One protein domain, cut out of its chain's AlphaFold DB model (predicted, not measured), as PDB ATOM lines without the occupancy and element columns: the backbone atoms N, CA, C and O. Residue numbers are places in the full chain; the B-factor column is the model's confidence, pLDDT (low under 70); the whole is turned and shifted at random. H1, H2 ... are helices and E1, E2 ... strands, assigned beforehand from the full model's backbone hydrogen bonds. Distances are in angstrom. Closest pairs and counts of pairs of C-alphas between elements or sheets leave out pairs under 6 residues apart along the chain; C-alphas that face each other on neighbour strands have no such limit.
ATOM      1  N   GLN A  31     120.558 268.482 329.869       79.81
ATOM      2  CA  GLN A  31     120.854 267.982 328.548       79.81
ATOM      3  C   GLN A  31     122.244 268.402 328.114       79.81
ATOM      4  O   GLN A  31     122.729 269.487 328.453       79.81
ATOM      5  N   ILE A  32     122.868 267.533 327.328       82.56
ATOM      6  CA  ILE A  32     124.079 267.864 326.585       82.56
ATOM      7  C   ILE A  32     123.653 268.232 325.173       82.56
ATOM      8  O   ILE A  32     122.965 267.453 324.514       82.56
ATOM      9  N   ILE A  33     124.074 269.403 324.712       85.00
ATOM     10  CA  ILE A  33     123.809 269.877 323.356       85.00
ATOM     11  C   ILE A  33     125.149 270.044 322.662       85.00
ATOM     12  O   ILE A  33     125.881 270.992 322.938       85.00
ATOM     13  N   ASP A  34     125.457 269.134 321.752       85.00
ATOM     14  CA  ASP A  34     126.578 269.281 320.835       85.00
ATOM     15  C   ASP A  34     126.099 269.958 319.565       85.00
ATOM     16  O   ASP A  34     125.084 269.559 318.987       85.00
ATOM     17  N   TYR A  35     126.823 270.984 319.134       85.62
ATOM     18  CA  TYR A  35     126.452 271.780 317.978       85.62
ATOM     19  C   TYR A  35     127.641 272.022 317.049       85.62
ATOM     20  O   TYR A  35     128.787 272.170 317.473       85.62
ATOM     21  N   ASP A  36     127.326 272.109 315.765       85.62
ATOM     22  CA  ASP A  36     128.189 272.613 314.703       85.62
ATOM     23  C   ASP A  36     127.313 273.476 313.811       85.62
ATOM     24  O   ASP A  36     126.356 272.965 313.223       85.62
ATOM     25  N   TYR A  37     127.576 274.778 313.756       84.31
ATOM     26  CA  TYR A  37     126.804 275.660 312.899       84.31
ATOM     27  C   TYR A  37     127.662 276.500 311.986       84.31
ATOM     28  O   TYR A  37     128.747 276.958 312.340       84.31
ATOM     29  N   GLN A  38     127.091 276.734 310.815       86.44
ATOM     30  CA  GLN A  38     127.589 277.623 309.796       86.44
ATOM     31  C   GLN A  38     126.461 278.573 309.395       86.44
ATOM     32  O   GLN A  38     125.339 278.149 309.126       86.44
ATOM     33  N   ILE A  39     126.774 279.861 309.365       84.00
ATOM     34  CA  ILE A  39     125.902 280.934 308.901       84.00
ATOM     35  C   ILE A  39     126.552 281.517 307.655       84.00
ATOM     36  O   ILE A  39     127.694 281.982 307.710       84.00
ATOM     37  N   ASN A  40     125.830 281.491 306.542       83.56
ATOM     38  CA  ASN A  40     126.268 282.099 305.295       83.56
ATOM     39  C   ASN A  40     125.556 283.441 305.114       83.56
ATOM     40  O   ASN A  40     124.340 283.506 304.943       83.56
ATOM     41  N   ASP A  41     126.339 284.513 305.180       75.19
ATOM     42  CA  ASP A  41     125.890 285.879 304.931       75.19
ATOM     43  C   ASP A  41     125.774 286.117 303.410       75.19
ATOM     44  O   ASP A  41     126.717 285.774 302.685       75.19
ATOM     45  N   PRO A  42     124.686 286.735 302.907       69.56
ATOM     46  CA  PRO A  42     124.554 287.108 301.494       69.56
ATOM     47  C   PRO A  42     125.712 287.964 300.965       69.56
ATOM     48  O   PRO A  42     126.006 287.943 299.773       69.56
ATOM     49  N   LEU A  43     126.398 288.699 301.848       72.69
ATOM     50  CA  LEU A  43     127.561 289.525 301.513       72.69
ATOM     51  C   LEU A  43     128.876 288.721 301.415       72.69
ATOM     52  O   LEU A  43     129.949 289.306 301.279       72.69
ATOM     53  N   GLY A  44     128.816 287.386 301.491       59.59
ATOM     54  CA  GLY A  44     129.933 286.470 301.223       59.59
ATOM     55  C   GLY A  44     130.803 286.111 302.433       59.59
ATOM     56  O   GLY A  44     131.718 285.299 302.310       59.59
ATOM     57  N   ALA A  45     130.529 286.670 303.613       68.38
ATOM     58  CA  ALA A  45     131.262 286.356 304.839       68.38
ATOM     59  C   ALA A  45     130.588 285.210 305.612       68.38
ATOM     60  O   ALA A  45     129.638 285.433 306.362       68.38
ATOM     61  N   GLY A  46     131.100 283.987 305.461       71.88
ATOM     62  CA  GLY A  46     130.671 282.840 306.262       71.88
ATOM     63  C   GLY A  46     131.178 282.919 307.705       71.88
ATOM     64  O   GLY A  46     132.313 283.325 307.957       71.88
ATOM     65  N   TYR A  47     130.349 282.512 308.660       79.50
ATOM     66  CA  TYR A  47     130.735 282.323 310.057       79.50
ATOM     67  C   TYR A  47     130.449 280.881 310.459       79.50
ATOM     68  O   TYR A  47     129.364 280.381 310.186       79.50
ATOM     69  N   ALA A  48     131.400 280.214 311.110       79.56
ATOM     70  CA  ALA A  48     131.205 278.856 311.597       79.56
ATOM     71  C   ALA A  48     131.780 278.687 313.001       79.56
ATOM     72  O   ALA A  48     132.833 279.236 313.326       79.56
ATOM     73  N   THR A  49     131.094 277.905 313.828       78.19
ATOM     74  CA  THR A  49     131.557 277.540 315.167       78.19
ATOM     75  C   THR A  49     130.934 276.221 315.605       78.19
ATOM     76  O   THR A  49     129.903 275.789 315.093       78.19
ATOM     77  N   HIS A  50     131.578 275.574 316.563       82.81
ATOM     78  CA  HIS A  50     131.163 274.293 317.106       82.81
ATOM     79  C   HIS A  50     131.461 274.236 318.599       82.81
ATOM     80  O   HIS A  50     132.316 274.962 319.114       82.81
ATOM     81  N   GLY A  51     130.760 273.362 319.308       78.62
ATOM     82  CA  GLY A  51     130.966 273.200 320.736       78.62
ATOM     83  C   GLY A  51     129.929 272.315 321.399       78.62
ATOM     84  O   GLY A  51     129.137 271.641 320.745       78.62
ATOM     85  N   ARG A  52     129.973 272.339 322.729       82.12
ATOM     86  CA  ARG A  52     129.086 271.617 323.628       82.12
ATOM     87  C   ARG A  52     128.540 272.559 324.686       82.12
ATOM     88  O   ARG A  52     129.309 273.227 325.382       82.12
ATOM     89  N   PHE A  53     127.232 272.520 324.883       79.44
ATOM     90  CA  PHE A  53     126.573 273.119 326.032       79.44
ATOM     91  C   PHE A  53     126.061 272.068 327.002       79.44
ATOM     92  O   PHE A  53     125.710 270.950 326.622       79.44
ATOM     93  N   TRP A  54     125.945 272.508 328.247       77.38
ATOM     94  CA  TRP A  54     125.028 271.938 329.211       77.38
ATOM     95  C   TRP A  54     123.847 272.885 329.345       77.38
ATOM     96  O   TRP A  54     124.061 274.065 329.604       77.38
ATOM     97  N   ALA A  55     122.634 272.383 329.164       79.12
ATOM     98  CA  ALA A  55     121.418 273.166 329.342       79.12
ATOM     99  C   ALA A  55     120.489 272.444 330.310       79.12
ATOM    100  O   ALA A  55     120.306 271.231 330.195       79.12
ATOM    101  N   LEU A  56     119.897 273.173 331.251       79.62
ATOM    102  CA  LEU A  56     118.745 272.655 331.978       79.62
ATOM    103  C   LEU A  56     117.521 272.670 331.056       79.62
ATOM    104  O   LEU A  56     117.447 273.450 330.102       79.62
ATOM    105  N   ASP A  57     116.552 271.803 331.334       83.25
ATOM    106  CA  ASP A  57     115.314 271.772 330.561       83.25
ATOM    107  C   ASP A  57     114.642 273.151 330.561       83.25
ATOM    108  O   ASP A  57     114.367 273.728 331.614       83.25
ATOM    109  N   ASN A  58     114.283 273.630 329.371       85.50
ATOM    110  CA  ASN A  58     113.684 274.940 329.099       85.50
ATOM    111  C   ASN A  58     114.607 276.149 329.317       85.50
ATOM    112  O   ASN A  58     114.176 277.275 329.071       85.50
ATOM    113  N   GLU A  59     115.858 275.951 329.726       86.19
ATOM    114  CA  GLU A  59     116.820 277.044 329.809       86.19
ATOM    115  C   GLU A  59     117.493 277.295 328.461       86.19
ATOM    116  O   GLU A  59     117.736 276.384 327.665       86.19
ATOM    117  N   GLN A  60     117.774 278.570 328.197       88.25
ATOM    118  CA  GLN A  60     118.473 279.006 327.000       88.25
ATOM    119  C   GLN A  60     119.966 279.152 327.293       88.25
ATOM    120  O   GLN A  60     120.360 279.849 328.224       88.25
ATOM    121  N   VAL A  61     120.790 278.557 326.438       86.69
ATOM    122  CA  VAL A  61     122.252 278.655 326.473       86.69
ATOM    123  C   VAL A  61     122.757 279.267 325.179       86.69
ATOM    124  O   VAL A  61     122.263 278.932 324.107       86.69
ATOM    125  N   CYS A  62     123.718 280.184 325.257       85.62
ATOM    126  CA  CYS A  62     124.174 280.963 324.107       85.62
ATOM    127  C   CYS A  62     125.662 280.756 323.826       85.62
ATOM    128  O   CYS A  62     126.467 280.654 324.749       85.62
ATOM    129  N   THR A  63     126.045 280.765 322.547       82.19
ATOM    130  CA  THR A  63     127.449 280.955 322.167       82.19
ATOM    131  C   THR A  63     127.837 282.412 322.354       82.19
ATOM    132  O   THR A  63     127.157 283.296 321.829       82.19
ATOM    133  N   GLU A  64     128.980 282.660 322.981       70.88
ATOM    134  CA  GLU A  64     129.649 283.953 322.871       70.88
ATOM    135  C   GLU A  64     130.275 284.064 321.473       70.88
ATOM    136  O   GLU A  64     131.096 283.239 321.075       70.88
ATOM    137  N   SER A  65     129.841 285.048 320.689       71.25
ATOM    138  CA  SER A  65     130.343 285.290 319.336       71.25
ATOM    139  C   SER A  65     130.384 286.783 319.053       71.25
ATOM    140  O   SER A  65     129.498 287.524 319.469       71.25
ATOM    141  N   LEU A  66     131.415 287.208 318.320       66.94
ATOM    142  CA  LEU A  66     131.643 288.608 317.958       66.94
ATOM    143  C   LEU A  66     130.689 289.121 316.870       66.94
ATOM    144  O   LEU A  66     130.497 290.329 316.771       66.94
ATOM    145  N   LYS A  67     130.134 288.231 316.032       77.50
ATOM    146  CA  LYS A  67     129.312 288.620 314.867       77.50
ATOM    147  C   LYS A  67     127.903 288.035 314.906       77.50
ATOM    148  O   LYS A  67     126.939 288.763 314.701       77.50
ATOM    149  N   TYR A  68     127.790 286.732 315.156       82.81
ATOM    150  CA  TYR A  68     126.513 286.020 315.205       82.81
ATOM    151  C   TYR A  68     126.539 284.988 316.327       82.81
ATOM    152  O   TYR A  68     127.347 284.061 316.280       82.81
ATOM    153  N   GLY A  69     125.690 285.154 317.338       84.25
ATOM    154  CA  GLY A  69     125.519 284.193 318.426       84.25
ATOM    155  C   GLY A  69     124.327 283.274 318.175       84.25
ATOM    156  O   GLY A  69     123.285 283.729 317.712       84.25
ATOM    157  N   ALA A  70     124.454 281.994 318.515       87.50
ATOM    158  CA  ALA A  70     123.340 281.056 318.548       87.50
ATOM    159  C   ALA A  70     122.965 280.767 320.002       87.50
ATOM    160  O   ALA A  70     123.806 280.350 320.799       87.50
ATOM    161  N   CYS A  71     121.700 280.984 320.337       89.31
ATOM    162  CA  CYS A  71     121.113 280.627 321.614       89.31
ATOM    163  C   CYS A  71     120.165 279.445 321.429       89.31
ATOM    164  O   CYS A  71     119.243 279.518 320.624       89.31
ATOM    165  N   ILE A  72     120.374 278.366 322.169       91.50
ATOM    166  CA  ILE A  72     119.621 277.121 322.042       91.50
ATOM    167  C   ILE A  72     118.881 276.876 323.352       91.50
ATOM    168  O   ILE A  72     119.465 276.991 324.425       91.50
ATOM    169  N   SER A  73     117.604 276.526 323.272       92.75
ATOM    170  CA  SER A  73     116.825 276.026 324.405       92.75
ATOM    171  C   SER A  73     116.160 274.718 324.026       92.75
ATOM    172  O   SER A  73     115.646 274.597 322.909       92.75
ATOM    173  N   VAL A  74     116.120 273.768 324.957       91.75
ATOM    174  CA  VAL A  74     115.496 272.466 324.718       91.75
ATOM    175  C   VAL A  74     114.365 272.224 325.700       91.75
ATOM    176  O   VAL A  74     114.548 272.291 326.911       91.75
ATOM    177  N   LYS A  75     113.190 271.921 325.157       92.94
ATOM    178  CA  LYS A  75     111.990 271.568 325.903       92.94
ATOM    179  C   LYS A  75     111.685 270.082 325.698       92.94
ATOM    180  O   LYS A  75     111.341 269.686 324.582       92.94
ATOM    181  N   PRO A  76     111.773 269.244 326.743       90.06
ATOM    182  CA  PRO A  76     111.307 267.865 326.657       90.06
ATOM    183  C   PRO A  76     109.819 267.803 326.292       90.06
ATOM    184  O   PRO A  76     109.008 268.529 326.868       90.06
ATOM    185  N   ILE A  77     109.459 266.929 325.347       92.12
ATOM    186  CA  ILE A  77     108.054 266.625 325.024       92.12
ATOM    187  C   ILE A  77     107.712 265.200 325.457       92.12
ATOM    188  O   ILE A  77     106.693 264.989 326.110       92.12
ATOM    189  N   THR A  78     108.565 264.233 325.117       87.62
ATOM    190  CA  THR A  78     108.480 262.836 325.570       87.62
ATOM    191  C   THR A  78     109.884 262.284 325.830       87.62
ATOM    192  O   THR A  78     110.876 262.913 325.463       87.62
ATOM    193  N   ASP A  79     109.988 261.080 326.398       77.25
ATOM    194  CA  ASP A  79     111.268 260.437 326.748       77.25
ATOM    195  C   ASP A  79     112.252 260.284 325.569       77.25
ATOM    196  O   ASP A  79     113.458 260.147 325.771       77.25
ATOM    197  N   GLY A  80     111.765 260.332 324.325       86.12
ATOM    198  CA  GLY A  80     112.583 260.222 323.114       86.12
ATOM    199  C   GLY A  80     112.616 261.469 322.231       86.12
ATOM    200  O   GLY A  80     113.347 261.471 321.240       86.12
ATOM    201  N   VAL A  81     111.831 262.506 322.540       91.69
ATOM    202  CA  VAL A  81     111.635 263.667 321.657       91.69
ATOM    203  C   VAL A  81     111.694 264.973 322.440       91.69
ATOM    204  O   VAL A  81     111.041 265.142 323.473       91.69
ATOM    205  N   ALA A  82     112.420 265.928 321.875       92.94
ATOM    206  CA  ALA A  82     112.540 267.290 322.362       92.94
ATOM    207  C   ALA A  82     112.024 268.282 321.321       92.94
ATOM    208  O   ALA A  82     112.100 268.033 320.121       92.94
ATOM    209  N   GLU A  83     111.562 269.436 321.775       96.12
ATOM    210  CA  GLU A  83     111.431 270.630 320.951       96.12
ATOM    211  C   GLU A  83     112.633 271.531 321.210       96.12
ATOM    212  O   GLU A  83     112.917 271.904 322.348       96.12
ATOM    213  N   VAL A  84     113.369 271.840 320.150       94.75
ATOM    214  CA  VAL A  84     114.547 272.696 320.199       94.75
ATOM    215  C   VAL A  84     114.197 274.025 319.562       94.75
ATOM    216  O   VAL A  84     113.747 274.069 318.418       94.75
ATOM    217  N   THR A  85     114.445 275.103 320.298       95.94
ATOM    218  CA  THR A  85     114.364 276.467 319.780       95.94
ATOM    219  C   THR A  85     115.770 277.028 319.661       95.94
ATOM    220  O   THR A  85     116.539 277.010 320.621       95.94
ATOM    221  N   VAL A  86     116.097 277.524 318.475       93.81
ATOM    222  CA  VAL A  86     117.371 278.147 318.131       93.81
ATOM    223  C   VAL A  86     117.098 279.604 317.805       93.81
ATOM    224  O   VAL A  86     116.329 279.907 316.901       93.81
ATOM    225  N   ASN A  87     117.727 280.513 318.534       92.94
ATOM    226  CA  ASN A  87     117.666 281.942 318.292       92.94
ATOM    227  C   ASN A  87     119.037 282.422 317.805       92.94
ATOM    228  O   ASN A  87     120.033 282.289 318.516       92.94
ATOM    229  N   ILE A  88     119.087 282.954 316.587       91.31
ATOM    230  CA  ILE A  88     120.287 283.566 316.019       91.31
ATOM    231  C   ILE A  88     120.246 285.058 316.326       91.31
ATOM    232  O   ILE A  88     119.298 285.738 315.937       91.31
ATOM    233  N   LYS A  89     121.279 285.558 317.006       88.31
ATOM    234  CA  LYS A  89     121.452 286.962 317.395       88.31
ATOM    235  C   LYS A  89     122.596 287.581 316.605       88.31
ATOM    236  O   LYS A  89     123.698 287.038 316.606       88.31
ATOM    237  N   LYS A  90     122.352 288.728 315.973       83.69
ATOM    238  CA  LYS A  90     123.392 289.558 315.341       83.69
ATOM    239  C   LYS A  90     123.857 290.679 316.273       83.69
ATOM    240  O   LYS A  90     125.047 290.926 316.402       83.69
ATOM    241  N   ASP A  91     122.912 291.323 316.946       78.88
ATOM    242  CA  ASP A  91     123.135 292.390 317.922       78.88
ATOM    243  C   ASP A  91     121.999 292.389 318.966       78.88
ATOM    244  O   ASP A  91     121.145 291.499 318.962       78.88
ATOM    245  N   GLN A  92     121.992 293.357 319.890       71.00
ATOM    246  CA  GLN A  92     121.004 293.423 320.978       71.00
ATOM    247  C   GLN A  92     119.549 293.608 320.500       71.00
ATOM    248  O   GLN A  92     118.637 293.316 321.270       71.00
ATOM    249  N   GLY A  93     119.317 294.064 319.262       75.31
ATOM    250  CA  GLY A  93     117.976 294.292 318.706       75.31
ATOM    251  C   GLY A  93     117.577 293.328 317.587       75.31
ATOM    252  O   GLY A  93     116.391 293.189 317.295       75.31
ATOM    253  N   THR A  94     118.541 292.639 316.977       86.00
ATOM    254  CA  THR A  94     118.335 291.832 315.773       86.00
ATOM    255  C   THR A  94     118.514 290.353 316.085       86.00
ATOM    256  O   THR A  94     119.636 289.850 316.214       86.00
ATOM    257  N   SER A  95     117.389 289.640 316.171       90.38
ATOM    258  CA  SER A  95     117.374 288.189 316.331       90.38
ATOM    259  C   SER A  95     116.263 287.524 315.526       90.38
ATOM    260  O   SER A  95     115.254 288.153 315.216       90.38
ATOM    261  N   SER A  96     116.444 286.248 315.199       93.19
ATOM    262  CA  SER A  96     115.397 285.403 314.623       93.19
ATOM    263  C   SER A  96     115.392 284.044 315.312       93.19
ATOM    264  O   SER A  96     116.456 283.507 315.627       93.19
ATOM    265  N   SER A  97     114.199 283.501 315.554       93.94
ATOM    266  CA  SER A  97     114.002 282.226 316.241       93.94
ATOM    267  C   SER A  97     113.447 281.173 315.288       93.94
ATOM    268  O   SER A  97     112.511 281.431 314.537       93.94
ATOM    269  N   PHE A  98     113.985 279.965 315.383       95.31
ATOM    270  CA  PHE A  98     113.531 278.776 314.680       95.31
ATOM    271  C   PHE A  98     113.251 277.668 315.695       95.31
ATOM    272  O   PHE A  98     114.051 277.452 316.603       95.31
ATOM    273  N   THR A  99     112.139 276.951 315.542       96.44
ATOM    274  CA  THR A  99     111.741 275.878 316.464       96.44
ATOM    275  C   THR A  99     111.453 274.596 315.697       96.44
ATOM    276  O   THR A  99     110.723 274.611 314.708       96.44
ATOM    277  N   GLN A 100     111.997 273.471 316.165       96.12
ATOM    278  CA  GLN A 100     111.781 272.162 315.555       96.12
ATOM    279  C   GLN A 100     111.794 271.034 316.589       96.12
ATOM    280  O   GLN A 100     112.557 271.053 317.553       96.12
ATOM    281  N   LYS A 101     110.969 270.007 316.360       96.06
ATOM    282  CA  LYS A 101     110.998 268.762 317.136       96.06
ATOM    283  C   LYS A 101     112.095 267.834 316.629       96.06
ATOM    284  O   LYS A 101     112.160 267.581 315.428       96.06
ATOM    285  N   LEU A 102     112.904 267.298 317.538       93.12
ATOM    286  CA  LEU A 102     114.045 266.431 317.253       93.12
ATOM    287  C   LEU A 102     114.049 265.219 318.184       93.12
ATOM    288  O   LEU A 102     113.555 265.274 319.311       93.12
ATOM    289  N   LYS A 103     114.630 264.115 317.716       91.25
ATOM    290  CA  LYS A 103     114.804 262.910 318.528       91.25
ATOM    291  C   LYS A 103     116.061 263.039 319.392       91.25
ATOM    292  O   LYS A 103     117.129 263.383 318.880       91.25
ATOM    293  N   TYR A 104     115.958 262.708 320.677       87.44
ATOM    294  CA  TYR A 104     117.128 262.622 321.552       87.44
ATOM    295  C   TYR A 104     118.127 261.571 321.068       87.44
ATOM    296  O   TYR A 104     117.766 260.599 320.402       87.44
ATOM    297  N   ASN A 105     119.390 261.758 321.450       84.69
ATOM    298  CA  ASN A 105     120.498 260.840 321.192       84.69
ATOM    299  C   ASN A 105     120.645 260.486 319.704       84.69
ATOM    300  O   ASN A 105     120.989 259.362 319.343       84.69
ATOM    301  N   SER A 106     120.348 261.451 318.833       84.06
ATOM    302  CA  SER A 106     120.487 261.319 317.388       84.06
ATOM    303  C   SER A 106     121.065 262.594 316.789       84.06
ATOM    304  O   SER A 106     120.850 263.698 317.301       84.06
ATOM    305  N   SER A 107     121.827 262.439 315.708       85.38
ATOM    306  CA  SER A 107     122.349 263.569 314.950       85.38
ATOM    307  C   SER A 107     121.250 264.144 314.070       85.38
ATOM    308  O   SER A 107     120.694 263.455 313.217       85.38
ATOM    309  N   ASN A 108     120.959 265.421 314.264       88.31
ATOM    310  CA  ASN A 108     119.947 266.156 313.531       88.31
ATOM    311  C   ASN A 108     120.613 267.281 312.745       88.31
ATOM    312  O   ASN A 108     121.552 267.913 313.224       88.31
ATOM    313  N   VAL A 109     120.126 267.535 311.536       89.62
ATOM    314  CA  VAL A 109     120.574 268.657 310.708       89.62
ATOM    315  C   VAL A 109     119.382 269.569 310.489       89.62
ATOM    316  O   VAL A 109     118.377 269.148 309.919       89.62
ATOM    317  N   LEU A 110     119.513 270.813 310.930       90.38
ATOM    318  CA  LEU A 110     118.543 271.875 310.727       90.38
ATOM    319  C   LEU A 110     119.065 272.807 309.638       90.38
ATOM    320  O   LEU A 110     120.238 273.186 309.638       90.38
ATOM    321  N   ARG A 111     118.183 273.169 308.709       91.38
ATOM    322  CA  ARG A 111     118.440 274.174 307.677       91.38
ATOM    323  C   ARG A 111     117.301 275.170 307.712       91.38
ATOM    324  O   ARG A 111     116.151 274.773 307.534       91.38
ATOM    325  N   PHE A 112     117.618 276.423 307.984       92.81
ATOM    326  CA  PHE A 112     116.627 277.480 308.113       92.81
ATOM    327  C   PHE A 112     117.243 278.830 307.765       92.81
ATOM    328  O   PHE A 112     118.458 279.001 307.828       92.81
ATOM    329  N   GLU A 113     116.391 279.786 307.414       90.56
ATOM    330  CA  GLU A 113     116.797 281.170 307.212       90.56
ATOM    331  C   GLU A 113     116.626 281.951 308.521       90.56
ATOM    332  O   GLU A 113     115.603 281.841 309.204       90.56
ATOM    333  N   ALA A 114     117.623 282.754 308.884       88.94
ATOM    334  CA  ALA A 114     117.545 283.670 310.013       88.94
ATOM    335  C   ALA A 114     118.181 285.009 309.646       88.94
ATOM    336  O   ALA A 114     119.360 285.064 309.314       88.94
ATOM    337  N   ILE A 115     117.408 286.098 309.741       88.38
ATOM    338  CA  ILE A 115     117.877 287.461 309.426       88.38
ATOM    339  C   ILE A 115     118.459 287.513 307.993       88.38
ATOM    340  O   ILE A 115     119.550 288.030 307.768       88.38
ATOM    341  N   SER A 116     117.752 286.912 307.028       86.69
ATOM    342  CA  SER A 116     118.185 286.812 305.623       86.69
ATOM    343  C   SER A 116     119.535 286.115 305.415       86.69
ATOM    344  O   SER A 116     120.217 286.367 304.427       86.69
ATOM    345  N   MET A 117     119.936 285.250 306.347       86.94
ATOM    346  CA  MET A 117     121.119 284.402 306.234       86.94
ATOM    347  C   MET A 117     120.707 282.938 306.246       86.94
ATOM    348  O   MET A 117     119.830 282.541 307.019       86.94
ATOM    349  N   ASP A 118     121.403 282.128 305.455       89.25
ATOM    350  CA  ASP A 118     121.242 280.682 305.491       89.25
ATOM    351  C   ASP A 118     121.992 280.111 306.690       89.25
ATOM    352  O   ASP A 118     123.205 280.302 306.840       89.25
ATOM    353  N   VAL A 119     121.277 279.373 307.534       89.88
ATOM    354  CA  VAL A 119     121.836 278.708 308.707       89.88
ATOM    355  C   VAL A 119     121.811 277.205 308.498       89.88
ATOM    356  O   VAL A 119     120.760 276.587 308.317       89.88
ATOM    357  N   TYR A 120     122.993 276.606 308.567       91.69
ATOM    358  CA  TYR A 120     123.185 275.169 308.656       91.69
ATOM    359  C   TYR A 120     123.605 274.833 310.081       91.69
ATOM    360  O   TYR A 120     124.665 275.264 310.525       91.69
ATOM    361  N   LEU A 121     122.789 274.065 310.799       90.19
ATOM    362  CA  LEU A 121     123.053 273.706 312.188       90.19
ATOM    363  C   LEU A 121     122.904 272.200 312.381       90.19
ATOM    364  O   LEU A 121     121.819 271.635 312.258       90.19
ATOM    365  N   LYS A 122     124.009 271.546 312.717       90.25
ATOM    366  CA  LYS A 122     124.042 270.148 313.114       90.25
ATOM    367  C   LYS A 122     124.000 270.058 314.631       90.25
ATOM    368  O   LYS A 122     124.801 270.696 315.308       90.25
ATOM    369  N   LEU A 123     123.071 269.270 315.155       89.75
ATOM    370  CA  LEU A 123     122.822 269.119 316.584       89.75
ATOM    371  C   LEU A 123     122.822 267.658 316.994       89.75
ATOM    372  O   LEU A 123     122.259 266.805 316.308       89.75
ATOM    373  N   PHE A 124     123.370 267.388 318.168       88.06
ATOM    374  CA  PHE A 124     123.113 266.168 318.913       88.06
ATOM    375  C   PHE A 124     122.681 266.559 320.321       88.06
ATOM    376  O   PHE A 124     123.435 267.192 321.057       88.06
ATOM    377  N   VAL A 125     121.448 266.206 320.680       87.31
ATOM    378  CA  VAL A 125     120.888 266.501 322.000       87.31
ATOM    379  C   VAL A 125     120.795 265.206 322.786       87.31
ATOM    380  O   VAL A 125     120.054 264.300 322.396       87.31
ATOM    381  N   SER A 126     121.528 265.114 323.891       84.12
ATOM    382  CA  SER A 126     121.437 263.993 324.817       84.12
ATOM    383  C   SER A 126     120.636 264.369 326.049       84.12
ATOM    384  O   SER A 126     121.000 265.290 326.774       84.12
ATOM    385  N   ASN A 127     119.578 263.604 326.306       78.38
ATOM    386  CA  ASN A 127     118.846 263.610 327.572       78.38
ATOM    387  C   ASN A 127     119.464 262.662 328.613       78.38
ATOM    388  O   ASN A 127     118.920 262.491 329.700       78.38
ATOM    389  N   THR A 128     120.578 262.009 328.276       72.19
ATOM    390  CA  THR A 128     121.344 261.197 329.215       72.19
ATOM    391  C   THR A 128     122.514 262.030 329.706       72.19
ATOM    392  O   THR A 128     123.395 262.413 328.936       72.19
ATOM    393  N   ILE A 129     122.553 262.299 331.007       63.44
ATOM    394  CA  ILE A 129     123.711 262.947 331.623       63.44
ATOM    395  C   ILE A 129     124.829 261.910 331.721       63.44
ATOM    396  O   ILE A 129     124.943 261.177 332.699       63.44
ATOM    397  N   ALA A 130     125.621 261.813 330.655       50.19
ATOM    398  CA  ALA A 130     126.626 260.767 330.488       50.19
ATOM    399  C   ALA A 130     128.000 261.116 331.086       50.19
ATOM    400  O   ALA A 130     128.865 260.245 331.174       50.19
ATOM    401  N   ASP A 131     128.244 262.369 331.484       53.41
ATOM    402  CA  ASP A 131     129.535 262.718 332.077       53.41
ATOM    403  C   ASP A 131     129.598 262.173 333.513       53.41
ATOM    404  O   ASP A 131     128.833 262.587 334.386       53.41
ATOM    405  N   LEU A 132     130.534 261.252 333.771       51.78
ATOM    406  CA  LEU A 132     130.850 260.735 335.111       51.78
ATOM    407  C   LEU A 132     131.093 261.868 336.119       51.78
ATOM    408  O   LEU A 132     130.836 261.699 337.308       51.78
ATOM    409  N   LYS A 133     131.539 263.043 335.652       55.19
ATOM    410  CA  LYS A 133     131.717 264.245 336.479       55.19
ATOM    411  C   LYS A 133     130.407 264.873 336.952       55.19
ATOM    412  O   LYS A 133     130.466 265.704 337.859       55.19
ATOM    413  N   MET A 134     129.278 264.524 336.339       56.28
ATOM    414  CA  MET A 134     127.947 265.056 336.637       56.28
ATOM    415  C   MET A 134     127.042 264.078 337.383       56.28
ATOM    416  O   MET A 134     126.080 264.510 338.022       56.28
ATOM    417  N   SER A 135     127.353 262.782 337.344       55.31
ATOM    418  CA  SER A 135     126.611 261.772 338.098       55.31
ATOM    419  C   SER A 135     126.622 262.095 339.598       55.31
ATOM    420  O   SER A 135     127.677 262.321 340.188       55.31
ATOM    421  N   GLY A 136     125.436 262.164 340.210       54.56
ATOM    422  CA  GLY A 136     125.272 262.428 341.645       54.56
ATOM    423  C   GLY A 136     125.477 263.882 342.096       54.56
ATOM    424  O   GLY A 136     125.421 264.142 343.296       54.56
ATOM    425  N   LYS A 137     125.693 264.840 341.182       57.38
ATOM    426  CA  LYS A 137     125.781 266.271 341.530       57.38
ATOM    427  C   LYS A 137     124.418 266.959 341.450       57.38
ATOM    428  O   LYS A 137     123.617 266.665 340.562       57.38
ATOM    429  N   SER A 138     124.178 267.913 342.355       57.28
ATOM    430  CA  SER A 138     123.003 268.788 342.278       57.28
ATOM    431  C   SER A 138     123.094 269.702 341.052       57.28
ATOM    432  O   SER A 138     124.191 270.094 340.642       57.28
ATOM    433  N   CYS A 139     121.945 270.106 340.495       58.12
ATOM    434  CA  CYS A 139     121.930 271.058 339.377       58.12
ATOM    435  C   CYS A 139     122.594 272.404 339.738       58.12
ATOM    436  O   CYS A 139     123.168 273.058 338.876       58.12
ATOM    437  N   SER A 140     122.595 272.780 341.021       56.19
ATOM    438  CA  SER A 140     123.261 273.979 341.549       56.19
ATOM    439  C   SER A 140     124.766 273.823 341.810       56.19
ATOM    440  O   SER A 140     125.438 274.819 342.059       56.19
ATOM    441  N   GLY A 141     125.301 272.596 341.805       52.66
ATOM    442  CA  GLY A 141     126.632 272.283 342.339       52.66
ATOM    443  C   GLY A 141     127.606 271.642 341.352       52.66
ATOM    444  O   GLY A 141     128.650 271.147 341.779       52.66
ATOM    445  N   GLY A 142     127.290 271.578 340.054       49.81
ATOM    446  CA  GLY A 142     128.123 270.788 339.144       49.81
ATOM    447  C   GLY A 142     128.145 271.141 337.668       49.81
ATOM    448  O   GLY A 142     129.116 270.747 337.025       49.81
ATOM    449  N   PHE A 143     127.149 271.835 337.115       56.25
ATOM    450  CA  PHE A 143     127.176 272.125 335.682       56.25
ATOM    451  C   PHE A 143     128.260 273.165 335.390       56.25
ATOM    452  O   PHE A 143     128.275 274.213 336.041       56.25
ATOM    453  N   PRO A 144     129.187 272.900 334.450       55.28
ATOM    454  CA  PRO A 144     130.105 273.926 333.987       55.28
ATOM    455  C   PRO A 144     129.276 275.109 333.495       55.28
ATOM    456  O   PRO A 144     128.456 274.953 332.595       55.28
ATOM    457  N   SER A 145     129.486 276.284 334.086       47.97
ATOM    458  CA  SER A 145     128.808 277.517 333.672       47.97
ATOM    459  C   SER A 145     129.193 277.951 332.258       47.97
ATOM    460  O   SER A 145     128.537 278.813 331.679       47.97
ATOM    461  N   LEU A 146     130.265 277.368 331.711       50.06
ATOM    462  CA  LEU A 146     130.811 277.715 330.415       50.06
ATOM    463  C   LEU A 146     130.651 276.561 329.414       50.06
ATOM    464  O   LEU A 146     130.939 275.405 329.751       50.06
ATOM    465  N   PRO A 147     130.246 276.873 328.170       54.75
ATOM    466  CA  PRO A 147     130.260 275.926 327.066       54.75
ATOM    467  C   PRO A 147     131.656 275.325 326.925       54.75
ATOM    468  O   PRO A 147     132.654 276.047 326.907       54.75
ATOM    469  N   ARG A 148     131.750 274.003 326.783       59.25
ATOM    470  CA  ARG A 148     133.019 273.385 326.404       59.25
ATOM    471  C   ARG A 148     133.113 273.428 324.888       59.25
ATOM    472  O   ARG A 148     132.335 272.771 324.204       59.25
ATOM    473  N   GLN A 149     134.105 274.127 324.352       57.44
ATOM    474  CA  GLN A 149     134.467 273.933 322.953       57.44
ATOM    475  C   GLN A 149     135.051 272.523 322.793       57.44
ATOM    476  O   GLN A 149     136.006 272.143 323.474       57.44
ATOM    477  N   LEU A 150     134.416 271.718 321.945       60.72
ATOM    478  CA  LEU A 150     134.957 270.433 321.518       60.72
ATOM    479  C   LEU A 150     135.955 270.674 320.394       60.72
ATOM    480  O   LEU A 150     135.802 271.612 319.620       60.72
ATOM    481  N   THR A 151     136.955 269.812 320.266       66.50
ATOM    482  CA  THR A 151     137.802 269.819 319.074       66.50
ATOM    483  C   THR A 151     137.015 269.318 317.862       66.50
ATOM    484  O   THR A 151     136.123 268.474 317.986       66.50
ATOM    485  N   ARG A 152     137.402 269.753 316.655       66.19
ATOM    486  CA  ARG A 152     136.804 269.256 315.405       66.19
ATOM    487  C   ARG A 152     136.840 267.726 315.299       66.19
ATOM    488  O   ARG A 152     135.875 267.115 314.864       66.19
ATOM    489  N   LYS A 153     137.922 267.098 315.772       69.88
ATOM    490  CA  LYS A 153     138.081 265.636 315.791       69.88
ATOM    491  C   LYS A 153     137.076 264.942 316.717       69.88
ATOM    492  O   LYS A 153     136.551 263.893 316.352       69.88
ATOM    493  N   GLU A 154     136.835 265.493 317.911       58.72
ATOM    494  CA  GLU A 154     135.816 264.973 318.835       58.72
ATOM    495  C   GLU A 154     134.430 265.073 318.197       58.72
ATOM    496  O   GLU A 154     133.708 264.083 318.149       58.72
ATOM    497  N   LEU A 155     134.115 266.234 317.626       63.91
ATOM    498  CA  LEU A 155     132.852 266.498 316.953       63.91
ATOM    499  C   LEU A 155     132.609 265.552 315.760       63.91
ATOM    500  O   LEU A 155     131.561 264.915 315.676       63.91
ATOM    501  N   ASP A 156     133.578 265.410 314.851       67.56
ATOM    502  CA  ASP A 156     133.438 264.564 313.660       67.56
ATOM    503  C   ASP A 156     133.222 263.088 314.029       67.56
ATOM    504  O   ASP A 156     132.450 262.392 313.373       67.56
ATOM    505  N   ASN A 157     133.864 262.596 315.094       65.06
ATOM    506  CA  ASN A 157     133.671 261.222 315.563       65.06
ATOM    507  C   ASN A 157     132.275 260.977 316.146       65.06
ATOM    508  O   ASN A 157     131.775 259.861 316.050       65.06
ATOM    509  N   MET A 158     131.627 262.002 316.700       56.50
ATOM    510  CA  MET A 158     130.255 261.894 317.207       56.50
ATOM    511  C   MET A 158     129.210 261.801 316.095       56.50
ATOM    512  O   MET A 158     128.098 261.336 316.327       56.50
ATOM    513  N   PHE A 159     129.562 262.226 314.884       57.50
ATOM    514  CA  PHE A 159     128.662 262.264 313.740       57.50
ATOM    515  C   PHE A 159     128.850 261.125 312.732       57.50
ATOM    516  O   PHE A 159     128.183 261.124 311.700       57.50
ATOM    517  N   LYS A 160     129.746 260.176 313.011       60.53
ATOM    518  CA  LYS A 160     130.019 258.993 312.174       60.53
ATOM    519  C   LYS A 160     129.094 257.800 312.475       60.53
ATOM    520  O   LYS A 160     129.497 256.667 312.233       60.53
TER     521      LYS A 160
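This is residues 31 to 160 of the 161 residues of an uncharacterized protein of Colwellia sp. RSH04 (UniProt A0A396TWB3). Two twisted sheets of four strands, E2 E1 E8 E7 and E3 E4 E5 E6, lie face to face as a sandwich with strands crossed at 39 degrees; the short helix H1 sits over the first sheet, after a long loop, residues 127 to 151. The printed part has 130 residues, with eight named strands followed by H1; both sheets are antiparallel, and the class is mostly strand. It is compact, with a radius of gyration of the C-alphas of 14.6 A, and spans 48 by 32 by 30 A.

E1, residues 31 to 40, and E2, residues 46 to 56, form a hairpin, with N 35 and O 51 within hydrogen-bond range at 2.9 A. E2 bends by 60 degrees at residue 52. In the other sheet E3, residues 60 to 62, E4, 69 to 78, E5, 81 to 89, and E6, 95 to 103, form a meander, each strand the antiparallel neighbour of the one before; N 61 and O 72 are 2.9 A apart, N 73 and O 85 2.9 A, N 84 and O 100 2.8 A. E7, residues 107 to 114, and E8, 117 to 126, form a hairpin in the first sheet, with N 110 and O 121 at 2.8 A. E8 is also antiparallel to E1, with N 36 and O 122 at 2.9 A. The closest C-alphas of E6 and E7 are those of Ser 96 and Ala 114, 5.4 A. H1, residues 152 to 158, is on the first sheet at a height of 9.3 A, its C-alpha 155 7.9 A from C-alpha 34 of E1, their closest pair. Every O i to N i+4 pair of H1 is within hydrogen-bond range.

E1 begins at C-alpha 31 (120.854, 267.982, 328.548) and is 27.7 A long; E2 is 30.1 A, E4 28.2 A and E8 27.6 A. H1 ends at C-alpha 158 (130.255, 261.894, 317.207).

The C-alphas of Leu 43 and Gly 136 are farthest apart, 48.5 A. The printed part has no cut; the link E8 to H1 is long. Residues 129 to 160, among others, are under pLDDT 70.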